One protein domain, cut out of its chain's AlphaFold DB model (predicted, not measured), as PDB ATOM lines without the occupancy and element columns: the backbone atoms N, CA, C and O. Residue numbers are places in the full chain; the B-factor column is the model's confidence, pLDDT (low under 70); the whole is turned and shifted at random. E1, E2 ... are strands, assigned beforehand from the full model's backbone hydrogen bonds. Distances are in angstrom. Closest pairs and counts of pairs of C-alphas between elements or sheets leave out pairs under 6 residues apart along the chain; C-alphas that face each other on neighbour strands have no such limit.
ATOM      1  N   ASN A  52     236.402 228.670 117.916       76.94
ATOM      2  CA  ASN A  52     235.495 227.757 117.236       76.94
ATOM      3  C   ASN A  52     235.794 226.330 117.675       76.94
ATOM      4  O   ASN A  52     236.940 225.976 117.966       76.94
ATOM      5  N   ALA A  53     234.738 225.534 117.726       66.19
ATOM      6  CA  ALA A  53     234.748 224.167 118.179       66.19
ATOM      7  C   ALA A  53     233.897 223.302 117.251       66.19
ATOM      8  O   ALA A  53     232.665 223.316 117.313       66.19
ATOM      9  N   ASP A  54     234.575 222.518 116.410       63.16
ATOM     10  CA  ASP A  54     233.936 221.435 115.672       63.16
ATOM     11  C   ASP A  54     233.727 220.261 116.628       63.16
ATOM     12  O   ASP A  54     234.675 219.689 117.170       63.16
ATOM     13  N   LEU A  55     232.463 219.934 116.877       64.81
ATOM     14  CA  LEU A  55     232.078 218.890 117.813       64.81
ATOM     15  C   LEU A  55     231.814 217.614 117.015       64.81
ATOM     16  O   LEU A  55     230.789 217.483 116.349       64.81
ATOM     17  N   GLN A  56     232.745 216.663 117.058       56.94
ATOM     18  CA  GLN A  56     232.463 215.315 116.570       56.94
ATOM     19  C   GLN A  56     231.778 214.515 117.679       56.94
ATOM     20  O   GLN A  56     232.197 214.546 118.837       56.94
ATOM     21  N   LYS A  57     230.697 213.816 117.319       51.41
ATOM     22  CA  LYS A  57     229.967 212.913 118.215       51.41
ATOM     23  C   LYS A  57     230.971 211.908 118.804       51.41
ATOM     24  O   LYS A  57     231.734 211.310 118.053       51.41
ATOM     25  N   ASP A  58     230.995 211.792 120.128       49.19
ATOM     26  CA  ASP A  58     231.862 210.888 120.903       49.19
ATOM     27  C   ASP A  58     233.366 211.230 120.965       49.19
ATOM     28  O   ASP A  58     234.145 210.462 121.533       49.19
ATOM     29  N   ILE A  59     233.796 212.402 120.478       47.50
ATOM     30  CA  ILE A  59     235.194 212.844 120.590       47.50
ATOM     31  C   ILE A  59     235.290 213.976 121.610       47.50
ATOM     32  O   ILE A  59     234.757 215.068 121.412       47.50
ATOM     33  N   GLN A  60     235.989 213.704 122.719       49.69
ATOM     34  CA  GLN A  60     236.409 214.737 123.665       49.69
ATOM     35  C   GLN A  60     237.122 215.836 122.889       49.69
ATOM     36  O   GLN A  60     238.023 215.561 122.094       49.69
ATOM     37  N   PHE A  61     236.728 217.084 123.119       49.69
ATOM     38  CA  PHE A  61     237.385 218.204 122.483       49.69
ATOM     39  C   PHE A  61     238.872 218.144 122.872       49.69
ATOM     40  O   PHE A  61     239.218 218.205 124.051       49.69
ATOM     41  N   SER A  62     239.770 217.994 121.895       45.62
ATOM     42  CA  SER A  62     241.228 218.034 122.109       45.62
ATOM     43  C   SER A  62     241.699 219.479 122.351       45.62
ATOM     44  O   SER A  62     242.699 219.935 121.799       45.62
ATOM     45  N   GLY A  63     240.931 220.239 123.129       54.28
ATOM     46  CA  GLY A  63     241.250 221.599 123.518       54.28
ATOM     47  C   GLY A  63     241.874 221.606 124.901       54.28
ATOM     48  O   GLY A  63     241.345 221.015 125.840       54.28
ATOM     49  N   GLU A  64     242.991 222.305 125.032       61.88
ATOM     50  CA  GLU A  64     243.495 222.746 126.326       61.88
ATOM     51  C   GLU A  64     242.409 223.581 127.035       61.88
ATOM     52  O   GLU A  64     241.669 224.324 126.379       61.88
ATOM     53  N   LYS A  65     242.279 223.455 128.366       73.00
ATOM     54  CA  LYS A  65     241.276 224.200 129.152       73.00
ATOM     55  C   LYS A  65     241.346 225.686 128.816       73.00
ATOM     56  O   LYS A  65     242.384 226.327 128.995       73.00
ATOM     57  N   MET A  66     240.233 226.263 128.366       80.31
ATOM     58  CA  MET A  66     240.241 227.666 127.977       80.31
ATOM     59  C   MET A  66     240.123 228.556 129.209       80.31
ATOM     60  O   MET A  66     239.069 228.629 129.836       80.31
ATOM     61  N   LEU A  67     241.191 229.294 129.510       85.06
ATOM     62  CA  LEU A  67     241.199 230.270 130.597       85.06
ATOM     63  C   LEU A  67     240.499 231.567 130.182       85.06
ATOM     64  O   LEU A  67     240.848 232.189 129.174       85.06
ATOM     65  N   ILE A  68     239.521 231.991 130.968       86.50
ATOM     66  CA  ILE A  68     238.734 233.205 130.776       86.50
ATOM     67  C   ILE A  68     238.989 234.112 131.982       86.50
ATOM     68  O   ILE A  68     238.750 233.676 133.108       86.50
ATOM     69  N   PRO A  69     239.477 235.350 131.797       85.69
ATOM     70  CA  PRO A  69     239.648 236.263 132.921       85.69
ATOM     71  C   PRO A  69     238.281 236.545 133.555       85.69
ATOM     72  O   PRO A  69     237.342 236.923 132.859       85.69
ATOM     73  N   MET A  70     238.156 236.349 134.869       86.88
ATOM     74  CA  MET A  70     236.904 236.622 135.592       86.88
ATOM     75  C   MET A  70     236.670 238.122 135.768       86.88
ATOM     76  O   MET A  70     235.529 238.581 135.783       86.88
ATOM     77  N   ALA A  71     237.753 238.884 135.868       87.81
ATOM     78  CA  ALA A  71     237.735 240.329 135.879       87.81
ATOM     79  C   ALA A  71     239.014 240.878 135.240       87.81
ATOM     80  O   ALA A  71     240.038 240.197 135.201       87.81
ATOM     81  N   VAL A  72     238.936 242.103 134.729       87.38
ATOM     82  CA  VAL A  72     240.068 242.812 134.129       87.38
ATOM     83  C   VAL A  72     240.282 244.125 134.863       87.38
ATOM     84  O   VAL A  72     239.414 245.001 134.858       87.38
ATOM     85  N   ASP A  73     241.445 244.247 135.493       89.19
ATOM     86  CA  ASP A  73     241.860 245.456 136.191       89.19
ATOM     87  C   ASP A  73     242.268 246.566 135.218       89.19
ATOM     88  O   ASP A  73     242.651 246.327 134.068       89.19
ATOM     89  N   ALA A  74     242.205 247.804 135.705       90.50
ATOM     90  CA  ALA A  74     242.822 248.936 135.031       90.50
ATOM     91  C   ALA A  74     244.350 248.752 134.956       90.50
ATOM     92  O   ALA A  74     244.963 248.244 135.895       90.50
ATOM     93  N   LEU A  75     244.978 249.221 133.874       90.75
ATOM     94  CA  LEU A  75     246.427 249.152 133.641       90.75
ATOM     95  C   LEU A  75     247.243 249.718 134.811       90.75
ATOM     96  O   LEU A  75     248.286 249.179 135.168       90.75
ATOM     97  N   PRO A  92     233.956 243.239 134.616       91.00
ATOM     98  CA  PRO A  92     233.563 241.839 134.684       91.00
ATOM     99  C   PRO A  92     233.879 241.116 133.376       91.00
ATOM    100  O   PRO A  92     233.522 241.579 132.285       91.00
ATOM    101  N   GLY A  93     234.517 239.957 133.504       90.81
ATOM    102  CA  GLY A  93     234.735 239.029 132.409       90.81
ATOM    103  C   GLY A  93     233.436 238.390 131.928       90.81
ATOM    104  O   GLY A  93     232.434 238.340 132.652       90.81
ATOM    105  N   TYR A  94     233.457 237.848 130.717       91.88
ATOM    106  CA  TYR A  94     232.382 237.010 130.208       91.88
ATOM    107  C   TYR A  94     232.893 235.910 129.287       91.88
ATOM    108  O   TYR A  94     233.981 235.989 128.712       91.88
ATOM    109  N   VAL A  95     232.038 234.906 129.125       91.75
ATOM    110  CA  VAL A  95     232.096 233.931 128.043       91.75
ATOM    111  C   VAL A  95     230.697 233.757 127.465       91.75
ATOM    112  O   VAL A  95     229.718 233.673 128.209       91.75
ATOM    113  N   CYS A  96     230.604 233.735 126.146       92.31
ATOM    114  CA  CYS A  96     229.402 233.432 125.391       92.31
ATOM    115  C   CYS A  96     229.684 232.229 124.500       92.31
ATOM    116  O   CYS A  96     230.728 232.166 123.857       92.31
ATOM    117  N   LEU A  97     228.750 231.288 124.464       91.56
ATOM    118  CA  LEU A  97     228.793 230.113 123.608       91.56
ATOM    119  C   LEU A  97     227.585 230.151 122.686       91.56
ATOM    120  O   LEU A  97     226.463 230.365 123.144       91.56
ATOM    121  N   ASN A  98     227.826 229.955 121.401       91.25
ATOM    122  CA  ASN A  98     226.835 229.946 120.345       91.25
ATOM    123  C   ASN A  98     226.780 228.554 119.719       91.25
ATOM    124  O   ASN A  98     227.721 228.113 119.059       91.25
ATOM    125  N   ASN A  99     225.665 227.867 119.930       88.50
ATOM    126  CA  ASN A  99     225.410 226.568 119.338       88.50
ATOM    127  C   ASN A  99     224.840 226.774 117.929       88.50
ATOM    128  O   ASN A  99     223.670 227.109 117.759       88.50
ATOM    129  N   LYS A 100     225.679 226.550 116.918       87.81
ATOM    130  CA  LYS A 100     225.336 226.633 115.490       87.81
ATOM    131  C   LYS A 100     225.016 225.265 114.889       87.81
ATOM    132  O   LYS A 100     225.113 225.092 113.675       87.81
ATOM    133  N   SER A 101     224.704 224.285 115.732       82.38
ATOM    134  CA  SER A 101     224.403 222.937 115.272       82.38
ATOM    135  C   SER A 101     223.161 222.935 114.391       82.38
ATOM    136  O   SER A 101     222.226 223.708 114.600       82.38
ATOM    137  N   GLU A 102     223.159 222.045 113.409       83.06
ATOM    138  CA  GLU A 102     222.080 221.904 112.442       83.06
ATOM    139  C   GLU A 102     221.537 220.484 112.473       83.06
ATOM    140  O   GLU A 102     222.290 219.509 112.526       83.06
ATOM    141  N   THR A 103     220.216 220.382 112.418       79.69
ATOM    142  CA  THR A 103     219.482 219.123 112.456       79.69
ATOM    143  C   THR A 103     218.892 218.810 111.105       79.69
ATOM    144  O   THR A 103     218.221 219.655 110.513       79.69
ATOM    145  N   TYR A 104     219.105 217.584 110.650       80.50
ATOM    146  CA  TYR A 104     218.618 217.094 109.376       80.50
ATOM    147  C   TYR A 104     217.797 215.827 109.587       80.50
ATOM    148  O   TYR A 104     218.196 214.928 110.330       80.50
ATOM    149  N   PHE A 105     216.658 215.748 108.912       79.88
ATOM    150  CA  PHE A 105     215.787 214.582 108.902       79.88
ATOM    151  C   PHE A 105     215.399 214.267 107.467       79.88
ATOM    152  O   PHE A 105     214.958 215.154 106.741       79.88
ATOM    153  N   ASP A 106     215.651 213.030 107.035       80.94
ATOM    154  CA  ASP A 106     215.478 212.606 105.635       80.94
ATOM    155  C   ASP A 106     216.158 213.561 104.627       80.94
ATOM    156  O   ASP A 106     215.660 213.834 103.535       80.94
ATOM    157  N   GLY A 107     217.314 214.112 105.018       80.38
ATOM    158  CA  GLY A 107     218.093 215.063 104.218       80.38
ATOM    159  C   GLY A 107     217.584 216.510 104.240       80.38
ATOM    160  O   GLY A 107     218.253 217.384 103.692       80.38
ATOM    161  N   GLN A 108     216.457 216.798 104.893       82.75
ATOM    162  CA  GLN A 108     215.924 218.153 105.034       82.75
ATOM    163  C   GLN A 108     216.358 218.787 106.353       82.75
ATOM    164  O   GLN A 108     216.282 218.158 107.408       82.75
ATOM    165  N   LYS A 109     216.802 220.046 106.298       83.00
ATOM    166  CA  LYS A 109     217.129 220.829 107.492       83.00
ATOM    167  C   LYS A 109     215.843 221.173 108.246       83.00
ATOM    168  O   LYS A 109     214.940 221.763 107.661       83.00
ATOM    169  N   MET A 110     215.797 220.833 109.527       78.44
ATOM    170  CA  MET A 110     214.676 221.112 110.432       78.44
ATOM    171  C   MET A 110     215.004 222.273 111.368       78.44
ATOM    172  O   MET A 110     216.169 222.444 111.746       78.44
ATOM    173  N   ASP A 111     213.990 223.040 111.769       76.81
ATOM    174  CA  ASP A 111     214.144 224.061 112.802       76.81
ATOM    175  C   ASP A 111     214.136 223.411 114.193       76.81
ATOM    176  O   ASP A 111     213.428 222.443 114.462       76.81
ATOM    177  N   SER A 112     214.896 223.993 115.119       70.50
ATOM    178  CA  SER A 112     214.830 223.706 116.553       70.50
ATOM    179  C   SER A 112     213.405 223.691 117.129       70.50
ATOM    180  O   SER A 112     213.091 222.923 118.041       70.50
ATOM    181  N   LEU A 113     212.525 224.539 116.593       74.06
ATOM    182  CA  LEU A 113     211.138 224.651 117.004       74.06
ATOM    183  C   LEU A 113     210.289 223.482 116.502       74.06
ATOM    184  O   LEU A 113     209.215 223.271 117.047       74.06
ATOM    185  N   ASP A 114     210.742 222.685 115.543       74.38
ATOM    186  CA  ASP A 114     209.950 221.566 115.028       74.38
ATOM    187  C   ASP A 114     209.966 220.356 115.978       74.38
ATOM    188  O   ASP A 114     209.137 219.452 115.852       74.38
ATOM    189  N   PHE A 115     210.856 220.355 116.977       71.31
ATOM    190  CA  PHE A 115     211.031 219.260 117.933       71.31
ATOM    191  C   PHE A 115     210.131 219.367 119.167       71.31
ATOM    192  O   PHE A 115     209.870 220.452 119.699       71.31
ATOM    193  N   LEU A 116     209.728 218.199 119.682       71.31
ATOM    194  CA  LEU A 116     208.997 218.061 120.944       71.31
ATOM    195  C   LEU A 116     209.799 218.616 122.137       71.31
ATOM    196  O   LEU A 116     209.241 219.298 122.993       71.31
ATOM    197  N   ASP A 117     211.115 218.382 122.159       68.19
ATOM    198  CA  ASP A 117     212.053 218.940 123.145       68.19
ATOM    199  C   ASP A 117     212.879 220.078 122.532       68.19
ATOM    200  O   ASP A 117     214.103 220.117 122.639       68.19
ATOM    201  N   GLY A 118     212.217 221.021 121.856       60.12
ATOM    202  CA  GLY A 118     212.881 222.132 121.158       60.12
ATOM    203  C   GLY A 118     213.740 223.051 122.040       60.12
ATOM    204  O   GLY A 118     214.398 223.948 121.524       60.12
ATOM    205  N   LYS A 119     213.752 222.852 123.370       65.12
ATOM    206  CA  LYS A 119     214.650 223.559 124.296       65.12
ATOM    207  C   LYS A 119     215.917 222.777 124.649       65.12
ATOM    208  O   LYS A 119     216.959 223.411 124.784       65.12
ATOM    209  N   ASN A 120     215.852 221.454 124.834       67.12
ATOM    210  CA  ASN A 120     217.014 220.674 125.290       67.12
ATOM    211  C   ASN A 120     217.533 219.659 124.264       67.12
ATOM    212  O   ASN A 120     218.671 219.204 124.400       67.12
ATOM    213  N   GLY A 121     216.744 219.316 123.246       69.88
ATOM    214  CA  GLY A 121     217.166 218.438 122.163       69.88
ATOM    215  C   GLY A 121     218.306 219.076 121.374       69.88
ATOM    216  O   GLY A 121     218.158 220.170 120.832       69.88
ATOM    217  N   GLY A 122     219.465 218.414 121.328       72.94
ATOM    218  CA  GLY A 122     220.637 218.920 120.607       72.94
ATOM    219  C   GLY A 122     221.349 220.062 121.334       72.94
ATOM    220  O   GLY A 122     222.216 220.721 120.755       72.94
ATOM    221  N   ALA A 123     220.990 220.310 122.599       81.69
ATOM    222  CA  ALA A 123     221.696 221.257 123.441       81.69
ATOM    223  C   ALA A 123     223.105 220.748 123.761       81.69
ATOM    224  O   ALA A 123     223.330 219.559 124.005       81.69
ATOM    225  N   ILE A 124     224.039 221.689 123.803       84.81
ATOM    226  CA  ILE A 124     225.425 221.462 124.188       84.81
ATOM    227  C   ILE A 124     225.570 221.806 125.673       84.81
ATOM    228  O   ILE A 124     225.088 222.844 126.119       84.81
ATOM    229  N   SER A 125     226.219 220.943 126.442       86.25
ATOM    230  CA  SER A 125     226.539 221.141 127.853       86.25
ATOM    231  C   SER A 125     228.050 221.181 128.020       86.25
ATOM    232  O   SER A 125     228.747 220.257 127.600       86.25
ATOM    233  N   ILE A 126     228.558 222.265 128.607       86.44
ATOM    234  CA  ILE A 126     229.997 222.472 128.792       86.44
ATOM    235  C   ILE A 126     230.281 222.855 130.243       86.44
ATOM    236  O   ILE A 126     229.728 223.849 130.726       86.44
ATOM    237  N   PRO A 127     231.146 222.108 130.951       88.12
ATOM    238  CA  PRO A 127     231.584 222.472 132.286       88.12
ATOM    239  C   PRO A 127     232.388 223.772 132.268       88.12
ATOM    240  O   PRO A 127     233.392 223.922 131.571       88.12
ATOM    241  N   LEU A 128     231.946 224.714 133.083       89.25
ATOM    242  CA  LEU A 128     232.601 225.969 133.385       89.25
ATOM    243  C   LEU A 128     233.045 225.924 134.847       89.25
ATOM    244  O   LEU A 128     232.222 225.936 135.758       89.25
ATOM    245  N   ILE A 129     234.352 225.873 135.061       88.38
ATOM    246  CA  ILE A 129     234.967 225.713 136.377       88.38
ATOM    247  C   ILE A 129     235.471 227.076 136.844       88.38
ATOM    248  O   ILE A 129     236.322 227.678 136.189       88.38
ATOM    249  N   TYR A 130     234.969 227.573 137.970       84.75
ATOM    250  CA  TYR A 130     235.492 228.777 138.614       84.75
ATOM    251  C   TYR A 130     235.176 228.777 140.108       84.75
ATOM    252  O   TYR A 130     234.157 228.246 140.526       84.75
ATOM    253  N   ASP A 131     236.055 229.393 140.902       79.69
ATOM    254  CA  ASP A 131     235.884 229.516 142.360       79.69
ATOM    255  C   ASP A 131     235.735 228.164 143.092       79.69
ATOM    256  O   ASP A 131     235.002 228.030 144.064       79.69
ATOM    257  N   GLY A 132     236.406 227.121 142.584       81.25
ATOM    258  CA  GLY A 132     236.312 225.757 143.124       81.25
ATOM    259  C   GLY A 132     235.015 225.016 142.773       81.25
ATOM    260  O   GLY A 132     234.901 223.831 143.079       81.25
ATOM    261  N   GLU A 133     234.077 225.670 142.088       85.25
ATOM    262  CA  GLU A 133     232.798 225.101 141.677       85.25
ATOM    263  C   GLU A 133     232.768 224.805 140.171       85.25
ATOM    264  O   GLU A 133     233.390 225.490 139.352       85.25
ATOM    265  N   THR A 134     232.016 223.768 139.798       88.62
ATOM    266  CA  THR A 134     231.774 223.395 138.399       88.62
ATOM    267  C   THR A 134     230.326 223.693 138.048       88.62
ATOM    268  O   THR A 134     229.405 223.089 138.594       88.62
ATOM    269  N   PHE A 135     230.125 224.590 137.090       88.38
ATOM    270  CA  PHE A 135     228.818 224.950 136.558       88.38
ATOM    271  C   PHE A 135     228.653 224.376 135.160       88.38
ATOM    272  O   PHE A 135     229.510 224.578 134.308       88.38
ATOM    273  N   LEU A 136     227.540 223.711 134.875       87.44
ATOM    274  CA  LEU A 136     227.243 223.271 133.514       87.44
ATOM    275  C   LEU A 136     226.588 224.416 132.740       87.44
ATOM    276  O   LEU A 136     225.489 224.864 133.074       87.44
ATOM    277  N   MET A 137     227.275 224.910 131.710       87.88
ATOM    278  CA  MET A 137     226.694 225.851 130.763       87.88
ATOM    279  C   MET A 137     225.913 225.073 129.709       87.88
ATOM    280  O   MET A 137     226.502 224.386 128.879       87.88
ATOM    281  N   TYR A 138     224.589 225.204 129.745       87.94
ATOM    282  CA  TYR A 138     223.691 224.624 128.752       87.94
ATOM    283  C   TYR A 138     223.427 225.623 127.627       87.94
ATOM    284  O   TYR A 138     222.972 226.734 127.886       87.94
ATOM    285  N   VAL A 139     223.687 225.210 126.388       88.62
ATOM    286  CA  VAL A 139     223.540 226.016 125.173       88.62
ATOM    287  C   VAL A 139     222.560 225.312 124.225       88.62
ATOM    288  O   VAL A 139     222.956 224.387 123.502       88.62
ATOM    289  N   PRO A 140     221.273 225.706 124.227       86.56
ATOM    290  CA  PRO A 140     220.269 225.171 123.307       86.56
ATOM    291  C   PRO A 140     220.693 225.296 121.843       86.56
ATOM    292  O   PRO A 140     221.473 226.185 121.496       86.56
ATOM    293  N   ILE A 141     220.172 224.428 120.980       83.75
ATOM    294  CA  ILE A 141     220.437 224.488 119.538       83.75
ATOM    295  C   ILE A 141     220.031 225.846 118.944       83.75
ATOM    296  O   ILE A 141     219.064 226.457 119.394       83.75
ATOM    297  N   ALA A 142     220.804 226.330 117.966       82.38
ATOM    298  CA  ALA A 142     220.600 227.624 117.309       82.38
ATOM    299  C   ALA A 142     220.493 228.819 118.284       82.38
ATOM    300  O   ALA A 142     219.832 229.816 117.993       82.38
ATOM    301  N   SER A 143     221.136 228.731 119.453       86.81
ATOM    302  CA  SER A 143     221.056 229.752 120.498       86.81
ATOM    303  C   SER A 143     222.427 230.150 121.034       86.81
ATOM    304  O   SER A 143     223.414 229.422 120.914       86.81
ATOM    305  N   THR A 144     222.472 231.321 121.669       91.12
ATOM    306  CA  THR A 144     223.650 231.814 122.382       91.12
ATOM    307  C   THR A 144     223.358 231.911 123.872       91.12
ATOM    308  O   THR A 144     222.365 232.512 124.279       91.12
ATOM    309  N   THR A 145     224.246 231.357 124.694       92.25
ATOM    310  CA  THR A 145     224.202 231.481 126.155       92.25
ATOM    311  C   THR A 145     225.458 232.188 126.642       92.25
ATOM    312  O   THR A 145     226.568 231.815 126.269       92.25
ATOM    313  N   CYS A 146     225.289 233.214 127.479       92.38
ATOM    314  CA  CYS A 146     226.386 234.007 128.029       92.38
ATOM    315  C   CYS A 146     226.426 233.918 129.554       92.38
ATOM    316  O   CYS A 146     225.397 234.007 130.225       92.38
ATOM    317  N   LYS A 147     227.635 233.838 130.108       90.69
ATOM    318  CA  LYS A 147     227.901 233.958 131.540       90.69
ATOM    319  C   LYS A 147     228.807 235.154 131.789       90.69
ATOM    320  O   LYS A 147     229.871 235.270 131.188       90.69
ATOM    321  N   PHE A 148     228.383 236.012 132.711       89.94
ATOM    322  CA  PHE A 148     229.178 237.117 133.237       89.94
ATOM    323  C   PHE A 148     229.703 236.738 134.620       89.94
ATOM    324  O   PHE A 148     228.952 236.210 135.446       89.94
ATOM    325  N   PHE A 149     230.979 237.006 134.872       87.56
ATOM    326  CA  PHE A 149     231.613 236.720 136.155       87.56
ATOM    327  C   PHE A 149     231.531 237.945 137.073       87.56
ATOM    328  O   PHE A 149     231.655 239.082 136.624       87.56
ATOM    329  N   ILE A 150     231.297 237.704 138.367       72.19
ATOM    330  CA  ILE A 150     231.194 238.752 139.404       72.19
ATOM    331  C   ILE A 150     232.412 238.705 140.356       72.19
ATOM    332  O   ILE A 150     232.584 239.585 141.199       72.19
ATOM    333  N   SER A 151     233.282 237.693 140.233       68.75
ATOM    334  CA  SER A 151     234.433 237.520 141.133       68.75
ATOM    335  C   SER A 151     235.525 238.561 140.902       68.75
ATOM    336  O   SER A 151     235.697 239.076 139.799       68.75
ATOM    337  N   LYS A 152     236.271 238.855 141.972       66.88
ATOM    338  CA  LYS A 152     237.201 239.984 142.044       66.88
ATOM    339  C   LYS A 152     238.551 239.733 141.391       66.88
ATOM    340  O   LYS A 152     239.171 240.732 141.091       66.88
ATOM    341  N   ASN A 153     239.001 238.486 141.216       66.44
ATOM    342  CA  ASN A 153     240.262 238.127 140.548       66.44
ATOM    343  C   ASN A 153     240.309 236.620 140.244       66.44
ATOM    344  O   ASN A 153     239.836 235.824 141.051       66.44
ATOM    345  N   GLY A 154     240.909 236.230 139.116       78.50
ATOM    346  CA  GLY A 154     241.135 234.826 138.753       78.50
ATOM    347  C   GLY A 154     240.769 234.484 137.310       78.50
ATOM    348  O   GLY A 154     240.393 235.351 136.513       78.50
ATOM    349  N   PHE A 155     240.875 233.196 136.987       83.69
ATOM    350  CA  PHE A 155     240.499 232.643 135.690       83.69
ATOM    351  C   PHE A 155     239.407 231.590 135.870       83.69
ATOM    352  O   PHE A 155     239.536 230.695 136.702       83.69
ATOM    353  N   ALA A 156     238.356 231.683 135.063       85.44
ATOM    354  CA  ALA A 156     237.433 230.582 134.849       85.44
ATOM    355  C   ALA A 156     238.011 229.654 133.773       85.44
ATOM    356  O   ALA A 156     238.559 230.125 132.777       85.44
ATOM    357  N   GLY A 157     237.901 228.346 133.967       85.25
ATOM    358  CA  GLY A 157     238.260 227.343 132.973       85.25
ATOM    359  C   GLY A 157     237.012 226.829 132.272       85.25
ATOM    360  O   GLY A 157     236.133 226.278 132.927       85.25
ATOM    361  N   LEU A 158     236.934 226.983 130.955       83.56
ATOM    362  CA  LEU A 158     235.972 226.234 130.154       83.56
ATOM    363  C   LEU A 158     236.591 224.869 129.830       83.56
ATOM    364  O   LEU A 158     237.661 224.812 129.212       83.56
ATOM    365  N   ASP A 159     235.967 223.799 130.315       80.50
ATOM    366  CA  ASP A 159     236.442 222.435 130.097       80.50
ATOM    367  C   ASP A 159     236.176 221.998 128.653       80.50
ATOM    368  O   ASP A 159     235.246 222.458 127.991       80.50
ATOM    369  N   SER A 160     237.012 221.094 128.162       71.56
ATOM    370  CA  SER A 160     236.933 220.544 126.813       71.56
ATOM    371  C   SER A 160     235.977 219.344 126.728       71.56
ATOM    372  O   SER A 160     235.652 218.843 125.651       71.56
ATOM    373  N   LYS A 161     235.464 218.885 127.873       74.19
ATOM    374  CA  LYS A 161     234.428 217.855 127.949       74.19
ATOM    375  C   LYS A 161     233.075 218.431 127.553       74.19
ATOM    376  O   LYS A 161     232.319 218.905 128.393       74.19
ATOM    377  N   VAL A 162     232.788 218.394 126.260       75.19
ATOM    378  CA  VAL A 162     231.501 218.811 125.713       75.19
ATOM    379  C   VAL A 162     230.556 217.617 125.681       75.19
ATOM    380  O   VAL A 162     230.849 216.604 125.051       75.19
ATOM    381  N   GLU A 163     229.414 217.743 126.343       76.38
ATOM    382  CA  GLU A 163     228.337 216.762 126.279       76.38
ATOM    383  C   GLU A 163     227.226 217.279 125.377       76.38
ATOM    384  O   GLU A 163     226.778 218.418 125.489       76.38
ATOM    385  N   VAL A 164     226.754 216.423 124.482       73.75
ATOM    386  CA  VAL A 164     225.657 216.746 123.579       73.75
ATOM    387  C   VAL A 164     224.434 215.959 124.011       73.75
ATOM    388  O   VAL A 164     224.452 214.726 124.022       73.75
ATOM    389  N   LYS A 165     223.344 216.655 124.338       72.00
ATOM    390  CA  LYS A 165     222.067 215.988 124.592       72.00
ATOM    391  C   LYS A 165     221.481 215.486 123.278       72.00
ATOM    392  O   LYS A 165     221.302 216.254 122.333       72.00
ATOM    393  N   GLY A 166     221.176 214.190 123.231       66.69
ATOM    394  CA  GLY A 166     220.506 213.570 122.092       66.69
ATOM    395  C   GLY A 166     219.184 214.266 121.759       66.69
ATOM    396  O   GLY A 166     218.520 214.824 122.632       66.69
ATOM    397  N   ILE A 167     218.814 214.245 120.483       70.50
ATOM    398  CA  ILE A 167     217.541 214.791 120.011       70.50
ATOM    399  C   ILE A 167     216.502 213.684 120.073       70.50
ATOM    400  O   ILE A 167     216.744 212.578 119.592       70.50
ATOM    401  N   LEU A 168     215.342 213.980 120.657       70.06
ATOM    402  CA  LEU A 168     214.207 213.076 120.563       70.06
ATOM    403  C   LEU A 168     213.692 213.070 119.117       70.06
ATOM    404  O   LEU A 168     213.421 214.143 118.576       70.06
ATOM    405  N   PRO A 169     213.493 211.898 118.495       69.25
ATOM    406  CA  PRO A 169     213.047 211.785 117.108       69.25
ATOM    407  C   PRO A 169     211.547 212.093 116.941       69.25
ATOM    408  O   PRO A 169     210.880 211.491 116.105       69.25
ATOM    409  N   TYR A 170     210.987 212.996 117.748       78.31
ATOM    410  CA  TYR A 170     209.567 213.330 117.760       78.31
ATOM    411  C   TYR A 170     209.372 214.818 117.463       78.31
ATOM    412  O   TYR A 170     209.971 215.684 118.109       78.31
ATOM    413  N   GLY A 171     208.521 215.108 116.480       70.19
ATOM    414  CA  GLY A 171     208.070 216.455 116.159       70.19
ATOM    415  C   GLY A 171     207.071 216.991 117.184       70.19
ATOM    416  O   GLY A 171     206.604 216.266 118.066       70.19
ATOM    417  N   ARG A 172     206.720 218.273 117.071       77.88
ATOM    418  CA  ARG A 172     205.664 218.865 117.902       77.88
ATOM    419  C   ARG A 172     204.303 218.182 117.685       77.88
ATOM    420  O   ARG A 172     204.022 217.716 116.581       77.88
ATOM    421  N   PRO A 173     203.449 218.132 118.723       76.94
ATOM    422  CA  PRO A 173     202.086 217.648 118.583       76.94
ATOM    423  C   PRO A 173     201.282 218.603 117.693       76.94
ATOM    424  O   PRO A 173     201.174 219.796 117.981       76.94
ATOM    425  N   GLU A 174     200.706 218.064 116.625       82.00
ATOM    426  CA  GLU A 174     199.793 218.757 115.718       82.00
ATOM    427  C   GLU A 174     198.362 218.287 116.010       82.00
ATOM    428  O   GLU A 174     198.105 217.087 116.140       82.00
ATOM    429  N   LEU A 175     197.419 219.227 116.115       82.75
ATOM    430  CA  LEU A 175     195.997 218.893 116.178       82.75
ATOM    431  C   LEU A 175     195.509 218.581 114.763       82.75
ATOM    432  O   LEU A 175     195.608 219.424 113.871       82.75
ATOM    433  N   GLN A 176     194.966 217.384 114.562       82.00
ATOM    434  CA  GLN A 176     194.252 217.013 113.343       82.00
ATOM    435  C   GLN A 176     192.812 216.633 113.679       82.00
ATOM    436  O   GLN A 176     192.505 216.176 114.775       82.00
ATOM    437  N   SER A 177     191.910 216.864 112.730       75.25
ATOM    438  CA  SER A 177     190.551 216.335 112.797       75.25
ATOM    439  C   SER A 177     190.524 215.045 111.995       75.25
ATOM    440  O   SER A 177     190.620 215.083 110.769       75.25
ATOM    441  N   GLU A 178     190.378 213.915 112.675       76.06
ATOM    442  CA  GLU A 178     190.280 212.599 112.051       76.06
ATOM    443  C   GLU A 178     188.869 212.064 112.307       76.06
ATOM    444  O   GLU A 178     188.434 211.929 113.449       76.06
ATOM    445  N   ASN A 179     188.102 211.846 111.234       80.94
ATOM    446  CA  ASN A 179     186.696 211.421 111.297       80.94
ATOM    447  C   ASN A 179     185.785 212.313 112.175       80.94
ATOM    448  O   ASN A 179     184.854 211.827 112.810       80.94
ATOM    449  N   GLY A 180     186.045 213.625 112.215       78.94
ATOM    450  CA  GLY A 180     185.239 214.597 112.967       78.94
ATOM    451  C   GLY A 180     185.550 214.679 114.467       78.94
ATOM    452  O   GLY A 180     184.925 215.475 115.165       78.94
ATOM    453  N   ALA A 181     186.523 213.907 114.958       73.38
ATOM    454  CA  ALA A 181     187.051 214.014 116.312       73.38
ATOM    455  C   ALA A 181     188.435 214.678 116.304       73.38
ATOM    456  O   ALA A 181     189.248 214.462 115.402       73.38
ATOM    457  N   THR A 182     188.717 215.477 117.332       81.56
ATOM    458  CA  THR A 182     190.042 216.067 117.542       81.56
ATOM    459  C   THR A 182     191.029 214.975 117.957       81.56
ATOM    460  O   THR A 182     190.873 214.381 119.024       81.56
ATOM    461  N   SER A 183     192.059 214.733 117.148       81.50
ATOM    462  CA  SER A 183     193.177 213.842 117.455       81.50
ATOM    463  C   SER A 183     194.492 214.624 117.553       81.50
ATOM    464  O   SER A 183     194.674 215.680 116.940       81.50
ATOM    465  N   ILE A 184     195.414 214.128 118.381       81.38
ATOM    466  CA  ILE A 184     196.775 214.663 118.495       81.38
ATOM    467  C   ILE A 184     197.691 213.734 117.709       81.38
ATOM    468  O   ILE A 184     197.804 212.553 118.035       81.38
ATOM    469  N   ARG A 185     198.373 214.273 116.700       80.00
ATOM    470  CA  ARG A 185     199.360 213.539 115.912       80.00
ATOM    471  C   ARG A 185     200.758 214.026 116.256       80.00
ATOM    472  O   ARG A 185     201.028 215.222 116.261       80.00
ATOM    473  N   ILE A 186     201.659 213.085 116.511       77.50
ATOM    474  CA  ILE A 186     203.082 213.354 116.718       77.50
ATOM    475  C   ILE A 186     203.824 212.712 115.553       77.50
ATOM    476  O   ILE A 186     203.667 211.519 115.291       77.50
ATOM    477  N   ARG A 187     204.612 213.503 114.823       75.62
ATOM    478  CA  ARG A 187     205.475 212.963 113.766       75.62
ATOM    479  C   ARG A 187     206.679 212.292 114.412       75.62
ATOM    480  O   ARG A 187     207.340 212.906 115.241       75.62
ATOM    481  N   GLN A 188     206.960 211.050 114.038       79.19
ATOM    482  CA  GLN A 188     208.199 210.372 114.398       79.19
ATOM    483  C   GLN A 188     209.135 210.401 113.194       79.19
ATOM    484  O   GLN A 188     208.717 210.096 112.080       79.19
ATOM    485  N   TYR A 189     210.393 210.745 113.425       73.06
ATOM    486  CA  TYR A 189     211.401 210.815 112.384       73.06
ATOM    487  C   TYR A 189     212.407 209.665 112.530       73.06
ATOM    488  O   TYR A 189     213.045 209.522 113.570       73.06
ATOM    489  N   SER A 190     212.559 208.831 111.502       63.84
ATOM    490  CA  SER A 190     213.368 207.602 111.576       63.84
ATOM    491  C   SER A 190     214.854 207.789 111.243       63.84
ATOM    492  O   SER A 190     215.666 206.996 111.707       63.84
ATOM    493  N   ASN A 191     215.227 208.832 110.488       69.19
ATOM    494  CA  ASN A 191     216.610 209.108 110.073       69.19
ATOM    495  C   ASN A 191     217.035 210.534 110.444       69.19
ATOM    496  O   ASN A 191     216.964 211.451 109.627       69.19
ATOM    497  N   SER A 192     217.489 210.713 111.685       71.50
ATOM    498  CA  SER A 192     218.046 211.980 112.161       71.50
ATOM    499  C   SER A 192     219.561 212.022 111.981       71.50
ATOM    500  O   SER A 192     220.258 211.130 112.474       71.50
ATOM    501  N   SER A 193     220.093 213.084 111.386       72.94
ATOM    502  CA  SER A 193     221.507 213.435 111.503       72.94
ATOM    503  C   SER A 193     221.652 214.835 112.090       72.94
ATOM    504  O   SER A 193     220.818 215.717 111.887       72.94
ATOM    505  N   VAL A 194     222.697 215.034 112.890       72.19
ATOM    506  CA  VAL A 194     222.976 216.320 113.526       72.19
ATOM    507  C   VAL A 194     224.425 216.662 113.269       72.19
ATOM    508  O   VAL A 194     225.317 215.864 113.555       72.19
ATOM    509  N   VAL A 195     224.647 217.846 112.714       77.56
ATOM    510  CA  VAL A 195     225.981 218.393 112.501       77.56
ATOM    511  C   VAL A 195     226.237 219.368 113.637       77.56
ATOM    512  O   VAL A 195     225.660 220.455 113.658       77.56
ATOM    513  N   PHE A 196     227.064 218.968 114.602       74.19
ATOM    514  CA  PHE A 196     227.334 219.792 115.773       74.19
ATOM    515  C   PHE A 196     228.407 220.836 115.481       74.19
ATOM    516  O   PHE A 196     229.515 220.512 115.053       74.19
ATOM    517  N   LYS A 197     228.067 222.101 115.725       82.06
ATOM    518  CA  LYS A 197     228.967 223.241 115.544       82.06
ATOM    519  C   LYS A 197     228.798 224.199 116.705       82.06
ATOM    520  O   LYS A 197     227.671 224.550 117.062       82.06
ATOM    521  N   MET A 198     229.907 224.654 117.263       84.94
ATOM    522  CA  MET A 198     229.893 225.656 118.313       84.94
ATOM    523  C   MET A 198     230.948 226.717 118.049       84.94
ATOM    524  O   MET A 198     232.107 226.401 117.814       84.94
ATOM    525  N   ASP A 199     230.548 227.971 118.204       88.56
ATOM    526  CA  ASP A 199     231.479 229.085 118.307       88.56
ATOM    527  C   ASP A 199     231.344 229.713 119.687       88.56
ATOM    528  O   ASP A 199     230.318 229.586 120.354       88.56
ATOM    529  N   GLY A 200     232.367 230.418 120.130       87.81
ATOM    530  CA  GLY A 200     232.346 231.123 121.391       87.81
ATOM    531  C   GLY A 200     233.150 232.404 121.346       87.81
ATOM    532  O   GLY A 200     233.992 232.637 120.478       87.81
ATOM    533  N   GLU A 201     232.866 233.254 122.315       90.88
ATOM    534  CA  GLU A 201     233.523 234.531 122.516       90.88
ATOM    535  C   GLU A 201     233.812 234.694 123.999       90.88
ATOM    536  O   GLU A 201     232.973 234.395 124.848       90.88
ATOM    537  N   LYS A 202     235.001 235.188 124.327       89.38
ATOM    538  CA  LYS A 202     235.345 235.582 125.692       89.38
ATOM    539  C   LYS A 202     235.964 236.966 125.716       89.38
ATOM    540  O   LYS A 202     236.646 237.363 124.772       89.38
ATOM    541  N   GLY A 203     235.786 237.667 126.824       90.81
ATOM    542  CA  GLY A 203     236.316 239.012 126.991       90.81
ATOM    543  C   GLY A 203     235.922 239.613 128.325       90.81
ATOM    544  O   GLY A 203     235.664 238.891 129.287       90.81
ATOM    545  N   TYR A 204     235.837 240.937 128.375       90.69
ATOM    546  CA  TYR A 204     235.198 241.657 129.473       90.69
ATOM    547  C   TYR A 204     234.178 242.658 128.940       90.69
ATOM    548  O   TYR A 204     234.310 243.203 127.838       90.69
ATOM    549  N   LYS A 205     233.151 242.915 129.747       90.56
ATOM    550  CA  LYS A 205     232.103 243.876 129.417       90.56
ATOM    551  C   LYS A 205     232.561 245.276 129.803       90.56
ATOM    552  O   LYS A 205     232.748 245.566 130.984       90.56
ATOM    553  N   TRP A 206     232.681 246.156 128.811       91.44
ATOM    554  CA  TRP A 206     232.991 247.561 129.054       91.44
ATOM    555  C   TRP A 206     231.920 248.218 129.929       91.44
ATOM    556  O   TRP A 206     230.721 248.139 129.642       91.44
ATOM    557  N   GLN A 207     232.356 248.897 130.989       92.69
ATOM    558  CA  GLN A 207     231.478 249.670 131.860       92.69
ATOM    559  C   GLN A 207     232.043 251.071 132.082       92.69
ATOM    560  O   GLN A 207     232.993 251.261 132.841       92.69
TER     561      GLN A 207
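What this domain is: This is residues 52 to 75 and 92 to 207 of the 240 residues of an uncharacterized protein of Patescibacteria group bacterium (UniProt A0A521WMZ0). Two four-stranded sheets, E1 E13 E3 E8 and E2 E9 E6 E7, make a loose, wedged sandwich, and the small sheet E5 E4 E12 prolongs the first of them where E3 runs on into E4 and E12 into E13. Past that small sheet the hairpin E10 and E11 reaches out as a bent arm and makes much of the length. The printed part has 140 residues with no named helix and thirteen named strands, E1 to E13 in order; it is all strand, and each sheet is antiparallel. The whole is loose, with a radius of gyration of the C-alphas of 19.1 A and spans of 73 by 31 by 24 A.

Where its parts are: Find C-alpha 52 at (235.495, 227.757, 117.236), where E1, residues 52 to 54, begins. E2 is residues 66 to 69; after the cut E3 takes residues 92 to 99, 23.1 A long. Next come E4, residues 102 to 105, and E5, residues 108 to 110. Read on to E6, residues 124 to 130, 19.1 A, and E7, residues 133 to 139, 18.9 A. E8 is residues 144 to 148 and E9 residues 155 to 158. E10, residues 170 to 178, spans 20.1 A and bends by 62 degrees at residue 175; E11, residues 181 to 188, spans 21.5 A from C-alpha 181 at (187.051, 214.014, 116.312). E12 is residues 192 to 195, and E13, residues 197 to 204, runs 23.9 A to C-alpha 204 at (235.198, 241.657, 129.473).

How they stand to each other: Look first at the sandwich, two sheets face to face: the facing parts are 9.3 A apart centre to centre, their best planes 42 degrees apart. Inner strands E13 and E3 are antiparallel at 169 degrees, with N 98 and O 199 at 2.7 A; E3 and E8 have N 147 and O 95 at 2.8 A, and E1 and E13 have N 53 and O 198 at 2.8 A. In the other sheet, only just strongly twisted with C-alphas up to 4.4 A off its best plane, the hairpin E6 and E7 has N 128 and O 135 at 2.7 A, E9 and E6 have N 129 and O 157 at 2.8 A, and E2 and E9 have N 68 and O 156 at 2.8 A. Across the sandwich, the closest C-alphas of E2 and E3 are those of Pro 69 and Gly 93, 5.7 A. Outward, E4 and E12 have N 104 and O 193 at 2.8 A, and the hairpin E4 and E5 has N 110 and O 103 at 2.9 A. The hairpin E10 and E11 has N 171 and O 187 at 2.8 A, and E10 is apart from E4 and E12.

The domain as a whole: The two C-alphas farthest apart are those of Leu 75 and Asn 179, 74.1 A. Residues 76 to 91 are not printed, and C-alphas 75 and 92 stand 14.8 A apart across this cut. The links E1 to E2, E5 to E6 and E9 to E10 are long. Mean pLDDT of the printed part is 78.8, and residues 53 to 64 and 117 to 121 are among the 24 under 70.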